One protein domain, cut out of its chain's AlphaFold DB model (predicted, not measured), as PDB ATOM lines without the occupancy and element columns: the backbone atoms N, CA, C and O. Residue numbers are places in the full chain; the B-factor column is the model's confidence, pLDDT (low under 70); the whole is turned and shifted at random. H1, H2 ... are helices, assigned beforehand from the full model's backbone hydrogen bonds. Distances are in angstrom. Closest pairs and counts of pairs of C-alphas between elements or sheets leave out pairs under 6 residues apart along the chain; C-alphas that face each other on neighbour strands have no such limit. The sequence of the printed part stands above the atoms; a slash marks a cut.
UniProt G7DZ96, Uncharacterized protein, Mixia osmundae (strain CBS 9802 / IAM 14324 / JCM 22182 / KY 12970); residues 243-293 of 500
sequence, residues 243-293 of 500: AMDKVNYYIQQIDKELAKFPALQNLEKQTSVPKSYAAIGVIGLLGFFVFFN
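What this domain is: This is residues 243 to 293 of the 500 residues of an uncharacterized protein of Mixia osmundae (strain CBS 9802 / IAM 14324 / JCM 22182 / KY 12970) (UniProt G7DZ96). Two long helices, H1 and H3, meet near their ends as an L, the last half of H1 by the first residues of H3, and a short helix, H2, sits at the corner, set crosswise to H3 by its first residue. The two arms of the L stick out from this corner with residues 243 to 249 of H1 and residues 281 to 293, of which 281 to 291 belong to H3. The printed part has 51 residues with three named helices, in the order H1, H2, H3, and no named strand; its class is all helix. It is loose, with a radius of gyration of the C-alphas of 12.5 A, and the C-alphas span 33 by 28 by 17 A along their three main axes.

Where its parts are: H1 holds residues 243 to 258 and measures 22.6 A from its first to its last C-alpha. It begins at C-alpha 243, at (84.364, 53.019, -6.819). After a tight link of 3 residues comes H2, residues 262 to 271, whose first C-alpha is at (110.193, 62.373, 6.760); from first to last C-alpha it measures 14.5 A. A second tight link of 3 residues leads to H3, residues 275 to 291, the longest helix by residues, 24.2 A from first to last C-alpha. It ends at C-alpha 291, at (104.549, 49.099, -21.362).

How they stand to each other: H1 touches H3 with residues 251 to 258 alone, and H3 touches H1 with residues 275 to 277 alone. Their closest C-alphas are those of Asp 255 and Ser 276, 5.0 A apart. The lines of H1 and H3 are about perpendicular, at 77 degrees. H1 and H2 are close but not clearly touching; their closest C-alphas, those of Leu 258 and Leu 264, are 7.0 A apart. H1 and H2 run opposite ways at a steep tilt of 61 degrees. H2 and H3 only just touch, with 3 pairs of C-alphas within 8 A, and H3 does so with residue 275 alone. Their closest C-alphas are those of Glu 268 and Lys 275, 6.0 A apart, and their lines are about perpendicular, at 90 degrees. In H1, H2 and H3 every O i to N i+4 pair is within hydrogen-bond range.

The domain as a whole: The two C-alphas farthest apart, those of Lys 269 and Asn 293, are 34.0 A from each other. Without the stretches that stand free, the body has 31 residues and spans 24 by 16 by 10 A. The printed part has no cut, and both of its links between helices are tight. The mean pLDDT of the printed part is 87.8, and no printed residue is under 70.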
ATOM      1  N   ALA A 243      82.991  53.118  -6.331       81.44
ATOM      2  CA  ALA A 243      84.364  53.019  -6.819       81.44
ATOM      3  C   ALA A 243      85.242  54.176  -6.297       81.44
ATOM      4  O   ALA A 243      86.404  53.948  -5.966       81.44
ATOM      5  N   MET A 244      84.674  55.381  -6.153       82.56
ATOM      6  CA  MET A 244      85.387  56.546  -5.625       82.56
ATOM      7  C   MET A 244      85.707  56.397  -4.135       82.56
ATOM      8  O   MET A 244      86.827  56.694  -3.732       82.56
ATOM      9  N   ASP A 245      84.794  55.849  -3.328       87.25
ATOM     10  CA  ASP A 245      85.045  55.617  -1.894       87.25
ATOM     11  C   ASP A 245      86.204  54.636  -1.682       87.25
ATOM     12  O   ASP A 245      87.049  54.830  -0.808       87.25
ATOM     13  N   LYS A 246      86.289  53.600  -2.528       87.06
ATOM     14  CA  LYS A 246      87.395  52.629  -2.515       87.06
ATOM     15  C   LYS A 246      88.715  53.269  -2.946       87.06
ATOM     16  O   LYS A 246      89.736  53.027  -2.310       87.06
ATOM     17  N   VAL A 247      88.702  54.109  -3.983       88.25
ATOM     18  CA  VAL A 247      89.883  54.881  -4.408       88.25
ATOM     19  C   VAL A 247      90.353  55.817  -3.289       88.25
ATOM     20  O   VAL A 247      91.532  55.791  -2.940       88.25
ATOM     21  N   ASN A 248      89.443  56.558  -2.657       88.75
ATOM     22  CA  ASN A 248      89.745  57.452  -1.538       88.75
ATOM     23  C   ASN A 248      90.326  56.692  -0.333       88.75
ATOM     24  O   ASN A 248      91.333  57.120   0.230       88.75
ATOM     25  N   TYR A 249      89.762  55.530   0.011       89.75
ATOM     26  CA  TYR A 249      90.295  54.640   1.048       89.75
ATOM     27  C   TYR A 249      91.740  54.201   0.750       89.75
ATOM     28  O   TYR A 249      92.612  54.318   1.614       89.75
ATOM     29  N   TYR A 250      92.036  53.760  -0.478       88.75
ATOM     30  CA  TYR A 250      93.403  53.382  -0.854       88.75
ATOM     31  C   TYR A 250      94.365  54.580  -0.881       88.75
ATOM     32  O   TYR A 250      95.509  54.435  -0.456       88.75
ATOM     33  N   ILE A 251      93.920  55.766  -1.309       89.75
ATOM     34  CA  ILE A 251      94.724  57.002  -1.264       89.75
ATOM     35  C   ILE A 251      95.086  57.357   0.186       89.75
ATOM     36  O   ILE A 251      96.255  57.617   0.467       89.75
ATOM     37  N   GLN A 252      94.131  57.290   1.121       88.69
ATOM     38  CA  GLN A 252      94.378  57.504   2.554       88.69
ATOM     39  C   GLN A 252      95.322  56.446   3.149       88.69
ATOM     40  O   GLN A 252      96.209  56.775   3.939       88.69
ATOM     41  N   GLN A 253      95.178  55.177   2.751       89.38
ATOM     42  CA  GLN A 253      96.066  54.097   3.189       89.38
ATOM     43  C   GLN A 253      97.506  54.302   2.689       89.38
ATOM     44  O   GLN A 253      98.451  54.128   3.460       89.38
ATOM     45  N   ILE A 254      97.682  54.720   1.431       88.06
ATOM     46  CA  ILE A 254      98.986  55.098   0.866       88.06
ATOM     47  C   ILE A 254      99.559  56.297   1.625       88.06
ATOM     48  O   ILE A 254     100.718  56.256   2.029       88.06
ATOM     49  N   ASP A 255      98.763  57.340   1.875       88.19
ATOM     50  CA  ASP A 255      99.225  58.544   2.573       88.19
ATOM     51  C   ASP A 255      99.730  58.234   3.993       88.19
ATOM     52  O   ASP A 255     100.817  58.669   4.370       88.19
ATOM     53  N   LYS A 256      99.009  57.379   4.733       88.50
ATOM     54  CA  LYS A 256      99.386  56.895   6.073       88.50
ATOM     55  C   LYS A 256     100.671  56.061   6.087       88.50
ATOM     56  O   LYS A 256     101.447  56.151   7.039       88.50
ATOM     57  N   GLU A 257     100.918  55.247   5.061       88.56
ATOM     58  CA  GLU A 257     102.183  54.512   4.934       88.56
ATOM     59  C   GLU A 257     103.343  55.433   4.526       88.56
ATOM     60  O   GLU A 257     104.447  55.296   5.052       88.56
ATOM     61  N   LEU A 258     103.098  56.417   3.655       85.38
ATOM     62  CA  LEU A 258     104.120  57.361   3.193       85.38
ATOM     63  C   LEU A 258     104.467  58.442   4.223       85.38
ATOM     64  O   LEU A 258     105.614  58.887   4.270       85.38
ATOM     65  N   ALA A 259     103.532  58.812   5.100       85.56
ATOM     66  CA  ALA A 259     103.762  59.740   6.207       85.56
ATOM     67  C   ALA A 259     104.890  59.284   7.154       85.56
ATOM     68  O   ALA A 259     105.497  60.120   7.821       85.56
ATOM     69  N   LYS A 260     105.222  57.985   7.174       86.75
ATOM     70  CA  LYS A 260     106.326  57.402   7.958       86.75
ATOM     71  C   LYS A 260     107.719  57.832   7.475       86.75
ATOM     72  O   LYS A 260     108.689  57.656   8.208       86.75
ATOM     73  N   PHE A 261     107.839  58.384   6.265       87.31
ATOM     74  CA  PHE A 261     109.114  58.802   5.679       87.31
ATOM     75  C   PHE A 261     109.257  60.337   5.718       87.31
ATOM     76  O   PHE A 261     108.658  61.025   4.888       87.31
ATOM     77  N   PRO A 262     110.086  60.915   6.613       84.56
ATOM     78  CA  PRO A 262     110.193  62.373   6.760       84.56
ATOM     79  C   PRO A 262     110.729  63.078   5.501       84.56
ATOM     80  O   PRO A 262     110.401  64.234   5.249       84.56
ATOM     81  N   ALA A 263     111.489  62.371   4.656       84.50
ATOM     82  CA  ALA A 263     111.923  62.879   3.355       84.50
ATOM     83  C   ALA A 263     110.743  63.214   2.417       84.50
ATOM     84  O   ALA A 263     110.808  64.204   1.693       84.50
ATOM     85  N   LEU A 264     109.650  62.439   2.462       81.81
ATOM     86  CA  LEU A 264     108.456  62.702   1.652       81.81
ATOM     87  C   LEU A 264     107.657  63.893   2.189       81.81
ATOM     88  O   LEU A 264     107.181  64.695   1.395       81.81
ATOM     89  N   GLN A 265     107.586  64.068   3.513       82.31
ATOM     90  CA  GLN A 265     106.956  65.250   4.123       82.31
ATOM     91  C   GLN A 265     107.684  66.553   3.748       82.31
ATOM     92  O   GLN A 265     107.057  67.591   3.549       82.31
ATOM     93  N   ASN A 266     109.015  66.515   3.634       85.75
ATOM     94  CA  ASN A 266     109.804  67.676   3.218       85.75
ATOM     95  C   ASN A 266     109.628  68.002   1.725       85.75
ATOM     96  O   ASN A 266     109.655  69.176   1.363       85.75
ATOM     97  N   LEU A 267     109.393  66.995   0.877       81.25
ATOM     98  CA  LEU A 267     109.021  67.201  -0.527       81.25
ATOM     99  C   LEU A 267     107.590  67.740  -0.663       81.25
ATOM    100  O   LEU A 267     107.385  68.698  -1.396       81.25
ATOM    101  N   GLU A 268     106.627  67.198   0.086       84.69
ATOM    102  CA  GLU A 268     105.227  67.661   0.134       84.69
ATOM    103  C   GLU A 268     105.136  69.158   0.498       84.69
ATOM    104  O   GLU A 268     104.424  69.918  -0.158       84.69
ATOM    105  N   LYS A 269     105.962  69.621   1.451       84.19
ATOM    106  CA  LYS A 269     106.114  71.047   1.806       84.19
ATOM    107  C   LYS A 269     106.712  71.930   0.702       84.19
ATOM    108  O   LYS A 269     106.479  73.133   0.723       84.19
ATOM    109  N   GLN A 270     107.503  71.376  -0.221       86.94
ATOM    110  CA  GLN A 270     108.136  72.132  -1.313       86.94
ATOM    111  C   GLN A 270     107.333  72.100  -2.618       86.94
ATOM    112  O   GLN A 270     107.388  73.058  -3.383       86.94
ATOM    113  N   THR A 271     106.609  71.015  -2.895       85.50
ATOM    114  CA  THR A 271     105.865  70.835  -4.152       85.50
ATOM    115  C   THR A 271     104.377  71.143  -4.032       85.50
ATOM    116  O   THR A 271     103.717  71.281  -5.059       85.50
ATOM    117  N   SER A 272     103.826  71.233  -2.814       82.31
ATOM    118  CA  SER A 272     102.384  71.358  -2.512       82.31
ATOM    119  C   SER A 272     101.485  70.242  -3.071       82.31
ATOM    120  O   SER A 272     100.264  70.294  -2.927       82.31
ATOM    121  N   VAL A 273     102.071  69.196  -3.664       84.94
ATOM    122  CA  VAL A 273     101.349  68.028  -4.178       84.94
ATOM    123  C   VAL A 273     101.279  66.963  -3.077       84.94
ATOM    124  O   VAL A 273     102.333  66.574  -2.566       84.94
ATOM    125  N   PRO A 274     100.087  66.434  -2.739       84.81
ATOM    126  CA  PRO A 274      99.955  65.369  -1.746       84.81
ATOM    127  C   PRO A 274     100.776  64.125  -2.121       84.81
ATOM    128  O   PRO A 274     100.680  63.594  -3.235       84.81
ATOM    129  N   LYS A 275     101.574  63.629  -1.168       87.38
ATOM    130  CA  LYS A 275     102.565  62.544  -1.360       87.38
ATOM    131  C   LYS A 275     101.979  61.245  -1.926       87.38
ATOM    132  O   LYS A 275     102.657  60.543  -2.678       87.38
ATOM    133  N   SER A 276     100.718  60.943  -1.622       88.50
ATOM    134  CA  SER A 276      99.976  59.800  -2.172       88.50
ATOM    135  C   SER A 276      99.824  59.864  -3.700       88.50
ATOM    136  O   SER A 276     100.110  58.881  -4.386       88.50
ATOM    137  N   TYR A 277      99.471  61.025  -4.256       89.19
ATOM    138  CA  TYR A 277      99.350  61.228  -5.704       89.19
ATOM    139  C   TYR A 277     100.714  61.199  -6.400       89.19
ATOM    140  O   TYR A 277     100.841  60.606  -7.471       89.19
ATOM    141  N   ALA A 278     101.755  61.757  -5.772       88.88
ATOM    142  CA  ALA A 278     103.123  61.668  -6.284       88.88
ATOM    143  C   ALA A 278     103.596  60.205  -6.410       88.88
ATOM    144  O   ALA A 278     104.180  59.821  -7.425       88.88
ATOM    145  N   ALA A 279     103.283  59.357  -5.425       89.25
ATOM    146  CA  ALA A 279     103.625  57.936  -5.451       89.25
ATOM    147  C   ALA A 279     102.861  57.149  -6.527       89.25
ATOM    148  O   ALA A 279     103.464  56.358  -7.253       89.25
ATOM    149  N   ILE A 280     101.556  57.404  -6.677       90.38
ATOM    150  CA  ILE A 280     100.740  56.828  -7.757       90.38
ATOM    151  C   ILE A 280     101.291  57.263  -9.125       90.38
ATOM    152  O   ILE A 280     101.427  56.428 -10.019       90.38
ATOM    153  N   GLY A 281     101.700  58.528  -9.271       92.44
ATOM    154  CA  GLY A 281     102.357  59.050 -10.472       92.44
ATOM    155  C   GLY A 281     103.672  58.337 -10.803       92.44
ATOM    156  O   GLY A 281     103.879  57.946 -11.950       92.44
ATOM    157  N   VAL A 282     104.536  58.086  -9.811       91.56
ATOM    158  CA  VAL A 282     105.785  57.321 -10.001       91.56
ATOM    159  C   VAL A 282     105.503  55.871 -10.409       91.56
ATOM    160  O   VAL A 282     106.137  55.368 -11.336       91.56
ATOM    161  N   ILE A 283     104.535  55.201  -9.777       91.12
ATOM    162  CA  ILE A 283     104.141  53.827 -10.136       91.12
ATOM    163  C   ILE A 283     103.567  53.782 -11.562       91.12
ATOM    164  O   ILE A 283     103.944  52.911 -12.348       91.12
ATOM    165  N   GLY A 284     102.716  54.745 -11.926       93.44
ATOM    166  CA  GLY A 284     102.164  54.889 -13.274       93.44
ATOM    167  C   GLY A 284     103.238  55.147 -14.332       93.44
ATOM    168  O   GLY A 284     103.232  54.500 -15.376       93.44
ATOM    169  N   LEU A 285     104.211  56.017 -14.046       93.75
ATOM    170  CA  LEU A 285     105.340  56.317 -14.932       93.75
ATOM    171  C   LEU A 285     106.264  55.103 -15.132       93.75
ATOM    172  O   LEU A 285     106.695  54.827 -16.251       93.75
ATOM    173  N   LEU A 286     106.531  54.332 -14.073       91.62
ATOM    174  CA  LEU A 286     107.266  53.065 -14.170       91.62
ATOM    175  C   LEU A 286     106.499  52.034 -15.011       91.62
ATOM    176  O   LEU A 286     107.093  51.385 -15.873       91.62
ATOM    177  N   GLY A 287     105.181  51.921 -14.814       91.25
ATOM    178  CA  GLY A 287     104.302  51.077 -15.628       91.25
ATOM    179  C   GLY A 287     104.275  51.493 -17.102       91.25
ATOM    180  O   GLY A 287     104.348  50.637 -17.980       91.25
ATOM    181  N   PHE A 288     104.259  52.799 -17.379       93.00
ATOM    182  CA  PHE A 288     104.339  53.372 -18.723       93.00
ATOM    183  C   PHE A 288     105.663  53.008 -19.411       93.00
ATOM    184  O   PHE A 288     105.647  52.463 -20.513       93.00
ATOM    185  N   PHE A 289     106.813  53.214 -18.756       92.12
ATOM    186  CA  PHE A 289     108.109  52.818 -19.324       92.12
ATOM    187  C   PHE A 289     108.203  51.306 -19.580       92.12
ATOM    188  O   PHE A 289     108.715  50.897 -20.623       92.12
ATOM    189  N   VAL A 290     107.649  50.475 -18.689       90.88
ATOM    190  CA  VAL A 290     107.538  49.024 -18.911       90.88
ATOM    191  C   VAL A 290     106.664  48.703 -20.129       90.88
ATOM    192  O   VAL A 290     107.081  47.911 -20.973       90.88
ATOM    193  N   PHE A 291     105.492  49.334 -20.263       90.06
ATOM    194  CA  PHE A 291     104.549  49.099 -21.362       90.06
ATOM    195  C   PHE A 291     105.115  49.498 -22.732       90.06
ATOM    196  O   PHE A 291     104.988  48.739 -23.691       90.06
ATOM    197  N   PHE A 292     105.804  50.640 -22.816       90.19
ATOM    198  CA  PHE A 292     106.502  51.092 -24.027       90.19
ATOM    199  C   PHE A 292     107.856  50.390 -24.258       90.19
ATOM    200  O   PHE A 292     108.586  50.744 -25.181       90.19
ATOM    201  N   ASN A 293     108.203  49.388 -23.441       87.75
ATOM    202  CA  ASN A 293     109.452  48.618 -23.502       87.75
ATOM    203  C   ASN A 293     110.735  49.485 -23.354       87.75
ATOM    204  O   ASN A 293     111.847  49.076 -23.694       87.75
TER     205      ASN A 293